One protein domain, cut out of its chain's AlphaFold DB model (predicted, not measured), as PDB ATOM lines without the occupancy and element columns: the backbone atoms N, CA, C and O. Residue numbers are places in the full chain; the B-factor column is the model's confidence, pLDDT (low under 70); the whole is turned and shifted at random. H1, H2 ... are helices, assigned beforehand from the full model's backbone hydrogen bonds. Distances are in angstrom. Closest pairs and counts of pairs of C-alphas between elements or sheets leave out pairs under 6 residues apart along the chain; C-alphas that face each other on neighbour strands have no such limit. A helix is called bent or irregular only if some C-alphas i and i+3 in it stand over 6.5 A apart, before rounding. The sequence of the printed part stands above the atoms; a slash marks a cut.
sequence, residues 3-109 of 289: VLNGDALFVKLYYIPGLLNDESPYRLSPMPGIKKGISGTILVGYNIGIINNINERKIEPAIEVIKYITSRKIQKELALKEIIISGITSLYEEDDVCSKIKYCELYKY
ATOM      1  N   VAL A   3      26.383 -11.999 158.083       77.25
ATOM      2  CA  VAL A   3      27.646 -12.209 158.821       77.25
ATOM      3  C   VAL A   3      28.906 -11.801 158.038       77.25
ATOM      4  O   VAL A   3      29.921 -11.497 158.641       77.25
ATOM      5  N   LEU A   4      28.870 -11.781 156.706       81.00
ATOM      6  CA  LEU A   4      30.020 -11.377 155.885       81.00
ATOM      7  C   LEU A   4      30.002  -9.879 155.564       81.00
ATOM      8  O   LEU A   4      31.049  -9.277 155.381       81.00
ATOM      9  N   ASN A   5      28.810  -9.283 155.520       84.44
ATOM     10  CA  ASN A   5      28.615  -7.912 155.048       84.44
ATOM     11  C   ASN A   5      28.667  -6.861 156.168       84.44
ATOM     12  O   ASN A   5      28.749  -5.674 155.879       84.44
ATOM     13  N   GLY A   6      28.592  -7.275 157.438       85.50
ATOM     14  CA  GLY A   6      28.540  -6.339 158.567       85.50
ATOM     15  C   GLY A   6      27.151  -5.740 158.828       85.50
ATOM     16  O   GLY A   6      27.036  -4.762 159.558       85.50
ATOM     17  N   ASP A   7      26.083  -6.328 158.277       90.81
ATOM     18  CA  ASP A   7      24.714  -5.777 158.330       90.81
ATOM     19  C   ASP A   7      24.033  -5.904 159.711       90.81
ATOM     20  O   ASP A   7      22.879  -5.513 159.891       90.81
ATOM     21  N   ALA A   8      24.699  -6.516 160.691       90.25
ATOM     22  CA  ALA A   8      24.183  -6.720 162.043       90.25
ATOM     23  C   ALA A   8      25.199  -6.256 163.088       90.25
ATOM     24  O   ALA A   8      26.384  -6.538 162.957       90.25
ATOM     25  N   LEU A   9      24.743  -5.612 164.164       90.25
ATOM     26  CA  LEU A   9      25.630  -5.186 165.254       90.25
ATOM     27  C   LEU A   9      26.182  -6.380 166.053       90.25
ATOM     28  O   LEU A   9      27.346  -6.395 166.438       90.25
ATOM     29  N   PHE A  10      25.343  -7.397 166.266       90.94
ATOM     30  CA  PHE A  10      25.703  -8.637 166.949       90.94
ATOM     31  C   PHE A  10      25.182  -9.838 166.167       90.94
ATOM     32  O   PHE A  10      24.058  -9.827 165.664       90.94
ATOM     33  N   VAL A  11      25.988 -10.896 166.112       89.69
ATOM     34  CA  VAL A  11      25.636 -12.155 165.458       89.69
ATOM     35  C   VAL A  11      25.915 -13.302 166.420       89.69
ATOM     36  O   VAL A  11      27.027 -13.448 166.918       89.69
ATOM     37  N   LYS A  12      24.905 -14.145 166.646       89.50
ATOM     38  CA  LYS A  12      25.068 -15.438 167.314       89.50
ATOM     39  C   LYS A  12      25.071 -16.529 166.249       89.50
ATOM     40  O   LYS A  12      24.053 -16.741 165.595       89.50
ATOM     41  N   LEU A  13      26.195 -17.223 166.093       87.06
ATOM     42  CA  LEU A  13      26.307 -18.384 165.214       87.06
ATOM     43  C   LEU A  13      27.136 -19.493 165.864       87.06
ATOM     44  O   LEU A  13      27.886 -19.240 166.807       87.06
ATOM     45  N   TYR A  14      27.024 -20.707 165.327       84.31
ATOM     46  CA  TYR A  14      28.017 -21.746 165.587       84.31
ATOM     47  C   TYR A  14      29.350 -21.297 165.007       84.31
ATOM     48  O   TYR A  14      29.434 -21.016 163.815       84.31
ATOM     49  N   TYR A  15      30.376 -21.198 165.847       82.62
ATOM     50  CA  TYR A  15      31.687 -20.802 165.366       82.62
ATOM     51  C   TYR A  15      32.242 -21.875 164.424       82.62
ATOM     52  O   TYR A  15      32.330 -23.046 164.789       82.62
ATOM     53  N   ILE A  16      32.609 -21.450 163.218       84.12
ATOM     54  CA  ILE A  16      33.274 -22.280 162.220       84.12
ATOM     55  C   ILE A  16      34.731 -21.805 162.173       84.12
ATOM     56  O   ILE A  16      34.964 -20.646 161.808       84.12
ATOM     57  N   PRO A  17      35.699 -22.647 162.571       82.81
ATOM     58  CA  PRO A  17      37.121 -22.352 162.426       82.81
ATOM     59  C   PRO A  17      37.467 -21.847 161.015       82.81
ATOM     60  O   PRO A  17      36.924 -22.333 160.024       82.81
ATOM     61  N   GLY A  18      38.285 -20.794 160.935       79.06
ATOM     62  CA  GLY A  18      38.655 -20.136 159.677       79.06
ATOM     63  C   GLY A  18      37.611 -19.182 159.069       79.06
ATOM     64  O   GLY A  18      37.938 -18.456 158.134       79.06
ATOM     65  N   LEU A  19      36.373 -19.113 159.586       83.56
ATOM     66  CA  LEU A  19      35.347 -18.196 159.051       83.56
ATOM     67  C   LEU A  19      35.655 -16.716 159.336       83.56
ATOM     68  O   LEU A  19      35.306 -15.842 158.545       83.56
ATOM     69  N   LEU A  20      36.268 -16.427 160.486       84.62
ATOM     70  CA  LEU A  20      36.612 -15.069 160.910       84.62
ATOM     71  C   LEU A  20      38.102 -14.810 160.655       84.62
ATOM     72  O   LEU A  20      38.939 -15.092 161.510       84.62
ATOM     73  N   ASN A  21      38.422 -14.257 159.486       81.12
ATOM     74  CA  ASN A  21      39.773 -13.814 159.133       81.12
ATOM     75  C   ASN A  21      39.998 -12.333 159.514       81.12
ATOM     76  O   ASN A  21      39.196 -11.728 160.229       81.12
ATOM     77  N   ASP A  22      41.126 -11.748 159.107       80.50
ATOM     78  CA  ASP A  22      41.461 -10.342 159.399       80.50
ATOM     79  C   ASP A  22      40.614  -9.327 158.629       80.50
ATOM     80  O   ASP A  22      40.476  -8.187 159.063       80.50
ATOM     81  N   GLU A  23      39.984  -9.760 157.540       85.00
ATOM     82  CA  GLU A  23      39.061  -8.956 156.739       85.00
ATOM     83  C   GLU A  23      37.628  -8.995 157.290       85.00
ATOM     84  O   GLU A  23      36.760  -8.248 156.837       85.00
ATOM     85  N   SER A  24      37.358  -9.857 158.277       86.69
ATOM     86  CA  SER A  24      36.026  -9.991 158.853       86.69
ATOM     87  C   SER A  24      35.621  -8.721 159.613       86.69
ATOM     88  O   SER A  24      36.367  -8.262 160.485       86.69
ATOM     89  N   PRO A  25      34.402  -8.188 159.389       89.56
ATOM     90  CA  PRO A  25      33.894  -7.046 160.149       89.56
ATOM     91  C   PRO A  25      33.545  -7.409 161.604       89.56
ATOM     92  O   PRO A  25      33.202  -6.531 162.396       89.56
ATOM     93  N   TYR A  26      33.623  -8.692 161.973       88.88
ATOM     94  CA  TYR A  26      33.257  -9.198 163.289       88.88
ATOM     95  C   TYR A  26      34.465  -9.685 164.084       88.88
ATOM     96  O   TYR A  26      35.424 -10.246 163.558       88.88
ATOM     97  N   ARG A  27      34.378  -9.530 165.407       89.12
ATOM     98  CA  ARG A  27      35.296 -10.150 166.365       89.12
ATOM     99  C   ARG A  27      34.528 -11.127 167.239       89.12
ATOM    100  O   ARG A  27      33.411 -10.832 167.660       89.12
ATOM    101  N   LEU A  28      35.139 -12.275 167.517       88.62
ATOM    102  CA  LEU A  28      34.573 -13.253 168.434       88.62
ATOM    103  C   LEU A  28      34.638 -12.726 169.875       88.62
ATOM    104  O   LEU A  28      35.630 -12.121 170.280       88.62
ATOM    105  N   SER A  29      33.584 -12.969 170.647       88.62
ATOM    106  CA  SER A  29      33.508 -12.632 172.067       88.62
ATOM    107  C   SER A  29      32.788 -13.739 172.845       88.62
ATOM    108  O   SER A  29      32.031 -14.511 172.246       88.62
ATOM    109  N   PRO A  30      33.003 -13.848 174.172       87.00
ATOM    110  CA  PRO A  30      32.232 -14.764 175.003       87.00
ATOM    111  C   PRO A  30      30.733 -14.462 174.909       87.00
ATOM    112  O   PRO A  30      30.320 -13.304 175.002       87.00
ATOM    113  N   MET A  31      29.901 -15.501 174.776       89.31
ATOM    114  CA  MET A  31      28.451 -15.311 174.731       89.31
ATOM    115  C   MET A  31      27.962 -14.749 176.074       89.31
ATOM    116  O   MET A  31      28.281 -15.348 177.109       89.31
ATOM    117  N   PRO A  32      27.177 -13.656 176.098       90.38
ATOM    118  CA  PRO A  32      26.654 -13.112 177.344       90.38
ATOM    119  C   PRO A  32      25.731 -14.128 178.027       90.38
ATOM    120  O   PRO A  32      24.908 -14.773 177.374       90.38
ATOM    121  N   GLY A  33      25.886 -14.287 179.341       89.38
ATOM    122  CA  GLY A  33      24.992 -15.080 180.182       89.38
ATOM    123  C   GLY A  33      24.094 -14.216 181.065       89.38
ATOM    124  O   GLY A  33      24.132 -12.988 181.030       89.38
ATOM    125  N   ILE A  34      23.276 -14.880 181.884       88.00
ATOM    126  CA  ILE A  34      22.277 -14.227 182.746       88.00
ATOM    127  C   ILE A  34      22.897 -13.451 183.921       88.00
ATOM    128  O   ILE A  34      22.288 -12.521 184.444       88.00
ATOM    129  N   LYS A  35      24.114 -13.817 184.340       89.25
ATOM    130  CA  LYS A  35      24.875 -13.140 185.398       89.25
ATOM    131  C   LYS A  35      26.169 -12.575 184.823       89.25
ATOM    132  O   LYS A  35      26.799 -13.192 183.966       89.25
ATOM    133  N   LYS A  36      26.594 -11.423 185.344       88.12
ATOM    134  CA  LYS A  36      27.879 -10.808 184.988       88.12
ATOM    135  C   LYS A  36      29.024 -11.798 185.231       88.12
ATOM    136  O   LYS A  36      29.093 -12.405 186.295       88.12
ATOM    137  N   GLY A  37      29.914 -11.937 184.249       84.69
ATOM    138  CA  GLY A  37      31.063 -12.848 184.314       84.69
ATOM    139  C   GLY A  37      30.740 -14.322 184.044       84.69
ATOM    140  O   GLY A  37      31.652 -15.142 184.098       84.69
ATOM    141  N   ILE A  38      29.481 -14.660 183.744       85.44
ATOM    142  CA  ILE A  38      29.065 -16.013 183.365       85.44
ATOM    143  C   ILE A  38      28.692 -16.017 181.887       85.44
ATOM    144  O   ILE A  38      27.856 -15.218 181.457       85.44
ATOM    145  N   SER A  39      29.289 -16.925 181.115       87.94
ATOM    146  CA  SER A  39      28.903 -17.146 179.725       87.94
ATOM    147  C   SER A  39      27.671 -18.046 179.615       87.94
ATOM    148  O   SER A  39      27.484 -18.969 180.403       87.94
ATOM    149  N   GLY A  40      26.823 -17.790 178.618       87.19
ATOM    150  CA  GLY A  40      25.727 -18.692 178.245       87.19
ATOM    151  C   GLY A  40      26.102 -19.710 177.157       87.19
ATOM    152  O   GLY A  40      25.210 -20.314 176.563       87.19
ATOM    153  N   THR A  41      27.387 -19.849 176.827       87.31
ATOM    154  CA  THR A  41      27.864 -20.720 175.741       87.31
ATOM    155  C   THR A  41      27.553 -22.183 176.044       87.31
ATOM    156  O   THR A  41      27.949 -22.693 177.084       87.31
ATOM    157  N   ILE A  42      26.879 -22.883 175.134       84.81
ATOM    158  CA  ILE A  42      26.639 -24.328 175.251       84.81
ATOM    159  C   ILE A  42      27.749 -25.061 174.501       84.81
ATOM    160  O   ILE A  42      28.027 -24.731 173.347       84.81
ATOM    161  N   LEU A  43      28.354 -26.067 175.135       83.06
ATOM    162  CA  LEU A  43      29.295 -26.949 174.446       83.06
ATOM    163  C   LEU A  43      28.526 -27.934 173.566       83.06
ATOM    164  O   LEU A  43      27.701 -28.711 174.049       83.06
ATOM    165  N   VAL A  44      28.824 -27.910 172.272       79.12
ATOM    166  CA  VAL A  44      28.377 -28.910 171.303       79.12
ATOM    167  C   VAL A  44      29.621 -29.435 170.603       79.12
ATOM    168  O   VAL A  44      30.517 -28.661 170.275       79.12
ATOM    169  N   GLY A  45      29.689 -30.746 170.406       81.69
ATOM    170  CA  GLY A  45      30.838 -31.399 169.797       81.69
ATOM    171  C   GLY A  45      30.418 -32.560 168.914       81.69
ATOM    172  O   GLY A  45      29.283 -33.038 168.974       81.69
ATOM    173  N   TYR A  46      31.361 -33.007 168.096       85.88
ATOM    174  CA  TYR A  46      31.219 -34.218 167.309       85.88
ATOM    175  C   TYR A  46      31.772 -35.394 168.107       85.88
ATOM    176  O   TYR A  46      32.914 -35.355 168.561       85.88
ATOM    177  N   ASN A  47      30.963 -36.439 168.258       88.12
ATOM    178  CA  ASN A  47      31.390 -37.698 168.852       88.12
ATOM    179  C   ASN A  47      31.650 -38.714 167.742       88.12
ATOM    180  O   ASN A  47      30.913 -38.769 166.756       88.12
ATOM    181  N   ILE A  48      32.681 -39.535 167.920       91.69
ATOM    182  CA  ILE A  48      32.984 -40.662 167.040       91.69
ATOM    183  C   ILE A  48      32.761 -41.931 167.856       91.69
ATOM    184  O   ILE A  48      33.345 -42.089 168.927       91.69
ATOM    185  N   GLY A  49      31.897 -42.811 167.361       93.31
ATOM    186  CA  GLY A  49      31.565 -44.080 168.002       93.31
ATOM    187  C   GLY A  49      31.797 -45.257 167.063       93.31
ATOM    188  O   GLY A  49      31.745 -45.112 165.841       93.31
ATOM    189  N   ILE A  50      32.036 -46.431 167.644       95.75
ATOM    190  CA  ILE A  50      32.048 -47.704 166.918       95.75
ATOM    191  C   ILE A  50      30.643 -48.294 167.023       95.75
ATOM    192  O   ILE A  50      30.083 -48.365 168.113       95.75
ATOM    193  N   ILE A  51      30.062 -48.700 165.893       95.50
ATOM    194  CA  ILE A  51      28.737 -49.330 165.888       95.50
ATOM    195  C   ILE A  51      28.781 -50.669 166.637       95.50
ATOM    196  O   ILE A  51      29.689 -51.469 166.420       95.50
ATOM    197  N   ASN A  52      27.771 -50.946 167.465       93.50
ATOM    198  CA  ASN A  52      27.733 -52.176 168.268       93.50
ATOM    199  C   ASN A  52      27.699 -53.455 167.410       93.50
ATOM    200  O   ASN A  52      28.222 -54.482 167.822       93.50
ATOM    201  N   ASN A  53      27.134 -53.383 166.200       95.31
ATOM    202  CA  ASN A  53      26.972 -54.529 165.295       95.31
ATOM    203  C   ASN A  53      28.110 -54.653 164.262       95.31
ATOM    204  O   ASN A  53      27.904 -55.142 163.150       95.31
ATOM    205  N   ILE A  54      29.306 -54.153 164.576       96.25
ATOM    206  CA  ILE A  54      30.472 -54.281 163.696       96.25
ATOM    207  C   ILE A  54      30.980 -55.735 163.681       96.25
ATOM    208  O   ILE A  54      30.944 -56.436 164.686       96.25
ATOM    209  N   ASN A  55      31.482 -56.201 162.533       97.06
ATOM    210  CA  ASN A  55      32.142 -57.506 162.449       97.06
ATOM    211  C   ASN A  55      33.363 -57.538 163.385       97.06
ATOM    212  O   ASN A  55      34.189 -56.626 163.317       97.06
ATOM    213  N   GLU A  56      33.511 -58.598 164.184       95.50
ATOM    214  CA  GLU A  56      34.596 -58.763 165.165       95.50
ATOM    215  C   GLU A  56      35.985 -58.480 164.582       95.50
ATOM    216  O   GLU A  56      36.798 -57.790 165.194       95.50
ATOM    217  N   ARG A  57      36.234 -58.904 163.338       97.06
ATOM    218  CA  ARG A  57      37.524 -58.695 162.654       97.06
ATOM    219  C   ARG A  57      37.854 -57.221 162.385       97.06
ATOM    220  O   ARG A  57      38.982 -56.909 162.021       97.06
ATOM    221  N   LYS A  58      36.874 -56.321 162.500       97.50
ATOM    222  CA  LYS A  58      37.011 -54.878 162.263       97.50
ATOM    223  C   LYS A  58      37.051 -54.055 163.551       97.50
ATOM    224  O   LYS A  58      37.310 -52.860 163.454       97.50
ATOM    225  N   ILE A  59      36.820 -54.662 164.719       96.81
ATOM    226  CA  ILE A  59      36.811 -53.946 166.004       96.81
ATOM    227  C   ILE A  59      38.187 -53.339 166.282       96.81
ATOM    228  O   ILE A  59      38.296 -52.123 166.408       96.81
ATOM    229  N   GLU A  60      39.240 -54.158 166.293       97.50
ATOM    230  CA  GLU A  60      40.606 -53.690 166.571       97.50
ATOM    231  C   GLU A  60      41.089 -52.621 165.570       97.50
ATOM    232  O   GLU A  60      41.521 -51.551 166.004       97.50
ATOM    233  N   PRO A  61      40.931 -52.803 164.239       97.69
ATOM    234  CA  PRO A  61      41.228 -51.735 163.284       97.69
ATOM    235  C   PRO A  61      40.439 -50.442 163.528       97.69
ATOM    236  O   PRO A  61      40.994 -49.354 163.394       97.69
ATOM    237  N   ALA A  62      39.152 -50.532 163.885       97.81
ATOM    238  CA  ALA A  62      38.334 -49.352 164.159       97.81
ATOM    239  C   ALA A  62      38.812 -48.607 165.414       97.81
ATOM    240  O   ALA A  62      38.898 -47.378 165.398       97.81
ATOM    241  N   ILE A  63      39.174 -49.339 166.473       97.25
ATOM    242  CA  ILE A  63      39.768 -48.768 167.687       97.25
ATOM    243  C   ILE A  63      41.063 -48.028 167.343       97.25
ATOM    244  O   ILE A  63      41.259 -46.901 167.799       97.25
ATOM    245  N   GLU A  64      41.926 -48.621 166.517       98.19
ATOM    246  CA  GLU A  64      43.205 -48.011 166.149       98.19
ATOM    247  C   GLU A  64      43.028 -46.734 165.319       98.19
ATOM    248  O   GLU A  64      43.676 -45.720 165.582       98.19
ATOM    249  N   VAL A  65      42.075 -46.727 164.382       97.50
ATOM    250  CA  VAL A  65      41.711 -45.516 163.634       97.50
ATOM    251  C   VAL A  65      41.230 -44.417 164.581       97.50
ATOM    252  O   VAL A  65      41.687 -43.280 164.465       97.50
ATOM    253  N   ILE A  66      40.353 -44.739 165.538       97.00
ATOM    254  CA  ILE A  66      39.851 -43.758 166.509       97.00
ATOM    255  C   ILE A  66      40.990 -43.213 167.370       97.00
ATOM    256  O   ILE A  66      41.107 -41.995 167.505       97.00
ATOM    257  N   LYS A  67      41.864 -44.073 167.907       97.44
ATOM    258  CA  LYS A  67      43.055 -43.644 168.661       97.44
ATOM    259  C   LYS A  67      43.930 -42.700 167.843       97.44
ATOM    260  O   LYS A  67      44.381 -41.683 168.363       97.44
ATOM    261  N   TYR A  68      44.142 -43.000 166.564       97.75
ATOM    262  CA  TYR A  68      44.953 -42.170 165.683       97.75
ATOM    263  C   TYR A  68      44.331 -40.785 165.449       97.75
ATOM    264  O   TYR A  68      44.980 -39.772 165.715       97.75
ATOM    265  N   ILE A  69      43.065 -40.713 165.017       96.31
ATOM    266  CA  ILE A  69      42.397 -39.433 164.700       96.31
ATOM    267  C   ILE A  69      42.109 -38.581 165.947       96.31
ATOM    268  O   ILE A  69      42.032 -37.352 165.862       96.31
ATOM    269  N   THR A  70      41.980 -39.212 167.117       95.94
ATOM    270  CA  THR A  70      41.831 -38.518 168.408       95.94
ATOM    271  C   THR A  70      43.167 -38.273 169.111       95.94
ATOM    272  O   THR A  70      43.195 -37.641 170.167       95.94
ATOM    273  N   SER A  71      44.287 -38.719 168.534       97.19
ATOM    274  CA  SER A  71      45.603 -38.528 169.138       97.19
ATOM    275  C   SER A  71      45.938 -37.044 169.271       97.19
ATOM    276  O   SER A  71      45.617 -36.228 168.403       97.19
ATOM    277  N   ARG A  72      46.667 -36.696 170.337       97.38
ATOM    278  CA  ARG A  72      47.125 -35.321 170.596       97.38
ATOM    279  C   ARG A  72      47.834 -34.712 169.384       97.38
ATOM    280  O   ARG A  72      47.608 -33.550 169.072       97.38
ATOM    281  N   LYS A  73      48.654 -35.502 168.682       97.69
ATOM    282  CA  LYS A  73      49.394 -35.070 167.487       97.69
ATOM    283  C   LYS A  73      48.453 -34.648 166.356       97.69
ATOM    284  O   LYS A  73      48.606 -33.550 165.829       97.69
ATOM    285  N   ILE A  74      47.488 -35.498 166.004       97.75
ATOM    286  CA  ILE A  74      46.544 -35.216 164.915       97.75
ATOM    287  C   ILE A  74      45.606 -34.071 165.292       97.75
ATOM    288  O   ILE A  74      45.409 -33.151 164.506       97.75
ATOM    289  N   GLN A  75      45.099 -34.067 166.523       96.31
ATOM    290  CA  GLN A  75      44.267 -32.982 167.043       96.31
ATOM    291  C   GLN A  75      44.997 -31.628 167.030       96.31
ATOM    292  O   GLN A  75      44.413 -30.636 166.603       96.31
ATOM    293  N   LYS A  76      46.284 -31.589 167.416       96.44
ATOM    294  CA  LYS A  76      47.135 -30.389 167.324       96.44
ATOM    295  C   LYS A  76      47.294 -29.920 165.881       96.44
ATOM    296  O   LYS A  76      47.131 -28.735 165.612       96.44
ATOM    297  N   GLU A  77      47.576 -30.830 164.950       96.75
ATOM    298  CA  GLU A  77      47.727 -30.489 163.531       96.75
ATOM    299  C   GLU A  77      46.439 -29.890 162.942       96.75
ATOM    300  O   GLU A  77      46.487 -28.872 162.252       96.75
ATOM    301  N   LEU A  78      45.284 -30.490 163.240       95.06
ATOM    302  CA  LEU A  78      43.985 -30.009 162.765       95.06
ATOM    303  C   LEU A  78      43.581 -28.675 163.409       95.06
ATOM    304  O   LEU A  78      43.007 -27.825 162.728       95.06
ATOM    305  N   ALA A  79      43.893 -28.473 164.694       93.56
ATOM    306  CA  ALA A  79      43.636 -27.214 165.393       93.56
ATOM    307  C   ALA A  79      44.510 -26.069 164.858       93.56
ATOM    308  O   ALA A  79      44.010 -24.972 164.637       93.56
ATOM    309  N   LEU A  80      45.794 -26.331 164.583       93.69
ATOM    310  CA  LEU A  80      46.717 -25.361 163.979       93.69
ATOM    311  C   LEU A  80      46.308 -24.941 162.564       93.69
ATOM    312  O   LEU A  80      46.608 -23.830 162.143       93.69
ATOM    313  N   LYS A  81      45.638 -25.832 161.827       92.31
ATOM    314  CA  LYS A  81      45.051 -25.538 160.513       92.31
ATOM    315  C   LYS A  81      43.689 -24.842 160.609       92.31
ATOM    316  O   LYS A  81      43.062 -24.642 159.575       92.31
ATOM    317  N   GLU A  82      43.218 -24.546 161.823       89.12
ATOM    318  CA  GLU A  82      41.877 -24.025 162.107       89.12
ATOM    319  C   GLU A  82      40.781 -24.821 161.374       89.12
ATOM    320  O   GLU A  82      39.861 -24.253 160.802       89.12
ATOM    321  N   ILE A  83      40.888 -26.157 161.364       91.31
ATOM    322  CA  ILE A  83      39.852 -27.054 160.813       91.31
ATOM    323  C   ILE A  83      38.868 -27.453 161.915       91.31
ATOM    324  O   ILE A  83      37.669 -27.598 161.678       91.31
ATOM    325  N   ILE A  84      39.381 -27.637 163.132       91.56
ATOM    326  CA  ILE A  84      38.606 -28.041 164.305       91.56
ATOM    327  C   ILE A  84      38.964 -27.176 165.510       91.56
ATOM    328  O   ILE A  84      40.070 -26.649 165.612       91.56
ATOM    329  N   ILE A  85      38.051 -27.134 166.478       91.25
ATOM    330  CA  ILE A  85      38.392 -26.834 167.869       91.25
ATOM    331  C   ILE A  85      38.566 -28.183 168.561       91.25
ATOM    332  O   ILE A  85      37.629 -28.980 168.614       91.25
ATOM    333  N   SER A  86      39.772 -28.469 169.041       92.50
ATOM    334  CA  SER A  86      40.054 -29.712 169.742       92.50
ATOM    335  C   SER A  86      39.425 -29.698 171.132       92.50
ATOM    336  O   SER A  86      39.488 -28.702 171.849       92.50
ATOM    337  N   GLY A  87      38.886 -30.844 171.553       90.12
ATOM    338  CA  GLY A  87      38.476 -31.059 172.942       90.12
ATOM    339  C   GLY A  87      39.653 -31.207 173.918       90.12
ATOM    340  O   GLY A  87      39.438 -31.244 175.127       90.12
ATOM    341  N   ILE A  88      40.895 -31.298 173.425       92.75
ATOM    342  CA  ILE A  88      42.097 -31.412 174.259       92.75
ATOM    343  C   ILE A  88      42.543 -30.005 174.673       92.75
ATOM    344  O   ILE A  88      43.430 -29.415 174.060       92.75
ATOM    345  N   THR A  89      41.943 -29.469 175.736       91.00
ATOM    346  CA  THR A  89      42.177 -28.086 176.193       91.00
ATOM    347  C   THR A  89      43.647 -27.772 176.475       91.00
ATOM    348  O   THR A  89      44.106 -26.679 176.157       91.00
ATOM    349  N   SER A  90      44.421 -28.749 176.964       94.38
ATOM    350  CA  SER A  90      45.862 -28.586 177.220       94.38
ATOM    351  C   SER A  90      46.698 -28.284 175.966       94.38
ATOM    352  O   SER A  90      47.848 -27.888 176.094       94.38
ATOM    353  N   LEU A  91      46.162 -28.476 174.751       95.88
ATOM    354  CA  LEU A  91      46.842 -28.033 173.527       95.88
ATOM    355  C   LEU A  91      46.946 -26.508 173.460       95.88
ATOM    356  O   LEU A  91      47.912 -25.986 172.922       95.88
ATOM    357  N   TYR A  92      45.964 -25.799 174.017       94.69
ATOM    358  CA  TYR A  92      45.900 -24.337 174.007       94.69
ATOM    359  C   TYR A  92      46.722 -23.693 175.131       94.69
ATOM    360  O   TYR A  92      46.810 -22.472 175.223       94.69
ATOM    361  N   GLU A  93      47.328 -24.504 175.997       95.00
ATOM    362  CA  GLU A  93      48.330 -24.054 176.966       95.00
ATOM    363  C   GLU A  93      49.729 -23.970 176.343       95.00
ATOM    364  O   GLU A  93      50.600 -23.318 176.907       95.00
ATOM    365  N   GLU A  94      49.942 -24.608 175.189       95.00
ATOM    366  CA  GLU A  94      51.216 -24.593 174.477       95.00
ATOM    367  C   GLU A  94      51.364 -23.281 173.685       95.00
ATOM    368  O   GLU A  94      50.554 -22.973 172.804       95.00
ATOM    369  N   ASP A  95      52.418 -22.511 173.970       94.00
ATOM    370  CA  ASP A  95      52.651 -21.199 173.347       94.00
ATOM    371  C   ASP A  95      52.741 -21.278 171.813       94.00
ATOM    372  O   ASP A  95      52.256 -20.391 171.106       94.00
ATOM    373  N   ASP A  96      53.314 -22.358 171.268       93.88
ATOM    374  CA  ASP A  96      53.472 -22.573 169.824       93.88
ATOM    375  C   ASP A  96      52.153 -22.888 169.097       93.88
ATOM    376  O   ASP A  96      52.075 -22.747 167.872       93.88
ATOM    377  N   VAL A  97      51.130 -23.309 169.846       94.62
ATOM    378  CA  VAL A  97      49.758 -23.494 169.368       94.62
ATOM    379  C   VAL A  97      48.989 -22.193 169.515       94.62
ATOM    380  O   VAL A  97      48.424 -21.690 168.543       94.62
ATOM    381  N   CYS A  98      48.989 -21.630 170.720       92.94
ATOM    382  CA  CYS A  98      48.127 -20.508 171.059       92.94
ATOM    383  C   CYS A  98      48.488 -19.230 170.295       92.94
ATOM    384  O   CYS A  98      47.604 -18.511 169.839       92.94
ATOM    385  N   SER A  99      49.783 -19.000 170.051       93.56
ATOM    386  CA  SER A  99      50.272 -17.864 169.255       93.56
ATOM    387  C   SER A  99      49.833 -17.881 167.786       93.56
ATOM    388  O   SER A  99      49.865 -16.839 167.134       93.56
ATOM    389  N   LYS A 100      49.423 -19.040 167.253       91.94
ATOM    390  CA  LYS A 100      49.012 -19.206 165.849       91.94
ATOM    391  C   LYS A 100      47.501 -19.177 165.646       91.94
ATOM    392  O   LYS A 100      47.053 -19.117 164.509       91.94
ATOM    393  N   ILE A 101      46.730 -19.233 166.728       89.88
ATOM    394  CA  ILE A 101      45.272 -19.325 166.690       89.88
ATOM    395  C   ILE A 101      44.688 -18.007 167.191       89.88
ATOM    396  O   ILE A 101      44.833 -17.650 168.361       89.88
ATOM    397  N   LYS A 102      43.963 -17.299 166.320       85.50
ATOM    398  CA  LYS A 102      43.496 -15.923 166.572       85.50
ATOM    399  C   LYS A 102      42.645 -15.778 167.837       85.50
ATOM    400  O   LYS A 102      42.711 -14.762 168.524       85.50
ATOM    401  N   TYR A 103      41.846 -16.795 168.149       88.12
ATOM    402  CA  TYR A 103      40.913 -16.799 169.278       88.12
ATOM    403  C   TYR A 103      41.261 -17.853 170.333       88.12
ATOM    404  O   TYR A 103      40.372 -18.365 171.012       88.12
ATOM    405  N   CYS A 104      42.550 -18.168 170.487       90.25
ATOM    406  CA  CYS A 104      43.017 -19.225 171.381       90.25
ATOM    407  C   CYS A 104      42.493 -19.097 172.824       90.25
ATOM    408  O   CYS A 104      42.042 -20.085 173.398       90.25
ATOM    409  N   GLU A 105      42.469 -17.887 173.394       89.00
ATOM    410  CA  GLU A 105      41.979 -17.659 174.765       89.00
ATOM    411  C   GLU A 105      40.533 -18.141 174.971       89.00
ATOM    412  O   GLU A 105      40.190 -18.672 176.027       89.00
ATOM    413  N   LEU A 106      39.687 -18.035 173.941       88.06
ATOM    414  CA  LEU A 106      38.310 -18.531 173.997       88.06
ATOM    415  C   LEU A 106      38.239 -20.061 173.955       88.06
ATOM    416  O   LEU A 106      37.311 -20.637 174.515       88.06
ATOM    417  N   TYR A 107      39.205 -20.726 173.320       87.81
ATOM    418  CA  TYR A 107      39.287 -22.192 173.297       87.81
ATOM    419  C   TYR A 107      39.891 -22.744 174.583       87.81
ATOM    420  O   TYR A 107      39.506 -23.818 175.041       87.81
ATOM    421  N   LYS A 108      40.812 -21.986 175.183       89.06
ATOM    422  CA  LYS A 108      41.428 -22.293 176.471       89.06
ATOM    423  C   LYS A 108      40.424 -22.178 177.618       89.06
ATOM    424  O   LYS A 108      40.389 -23.044 178.490       89.06
ATOM    425  N   TYR A 109      39.564 -21.155 177.587       86.38
ATOM    426  CA  TYR A 109      38.589 -20.871 178.647       86.38
ATOM    427  C   TYR A 109      37.158 -20.672 178.112       86.38
ATOM    428  O   TYR A 109      36.584 -19.589 178.249       86.38
TER     429      TYR A 109
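What this domain is: This is residues 3 to 109 of the 289 residues of an uncharacterized protein of Piromyces sp. (strain E2) (UniProt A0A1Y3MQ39). With little regular structure, this is a long, loose shape: H1 lies toward one end, looped residues 3 to 42 make the other, and H2 leads from H1 to a cluster of short helices, H3, H4 and H5. Extended residues 43 to 55 run out to H1. The 107 printed residues include five named helices, H1 to H5 in order, holding 37 residues, and no named strand; the class is all helix. The whole is loose, radius of gyration of the C-alphas 17.5 A, spanning 55 by 31 by 30 A.

Where its parts are: H1, residues 56 to 69, begins at C-alpha (34.596, -58.763, 165.165) and is 20.8 A long; it is irregular, C-alphas 57 and 60 being 7.1 A apart. H2 is residues 72 to 80, 12.0 A; H3 89 to 93, 7.4 A; H4 95 to 98, 5.1 A; H5 104 to 108, 6.2 A, ending at C-alpha (41.428, -22.293, 176.471).

How they stand to each other: H1 and H2 are close but not clearly touching, closest C-alphas Ile 69 and Gln 75, 7.1 A, at a steep tilt of 50 degrees. H3 and H5 touch, closest C-alphas Tyr 92 and Lys 108, 5.5 A. H1 and H5 are apart. Every O i to N i+4 pair is within hydrogen-bond range in H2 and H5, 8 of 10 in H1, and 0 of 1 in H3, where 2 of 2 O i to N i+3 pairs are; H4 is too short for an i+4 pair.

The domain as a whole: The farthest C-alphas, Leu 9 and Arg 57, are 54.9 A apart. The printed part has no cut, no link between helices is long, and no printed residue is under 70 in pLDDT.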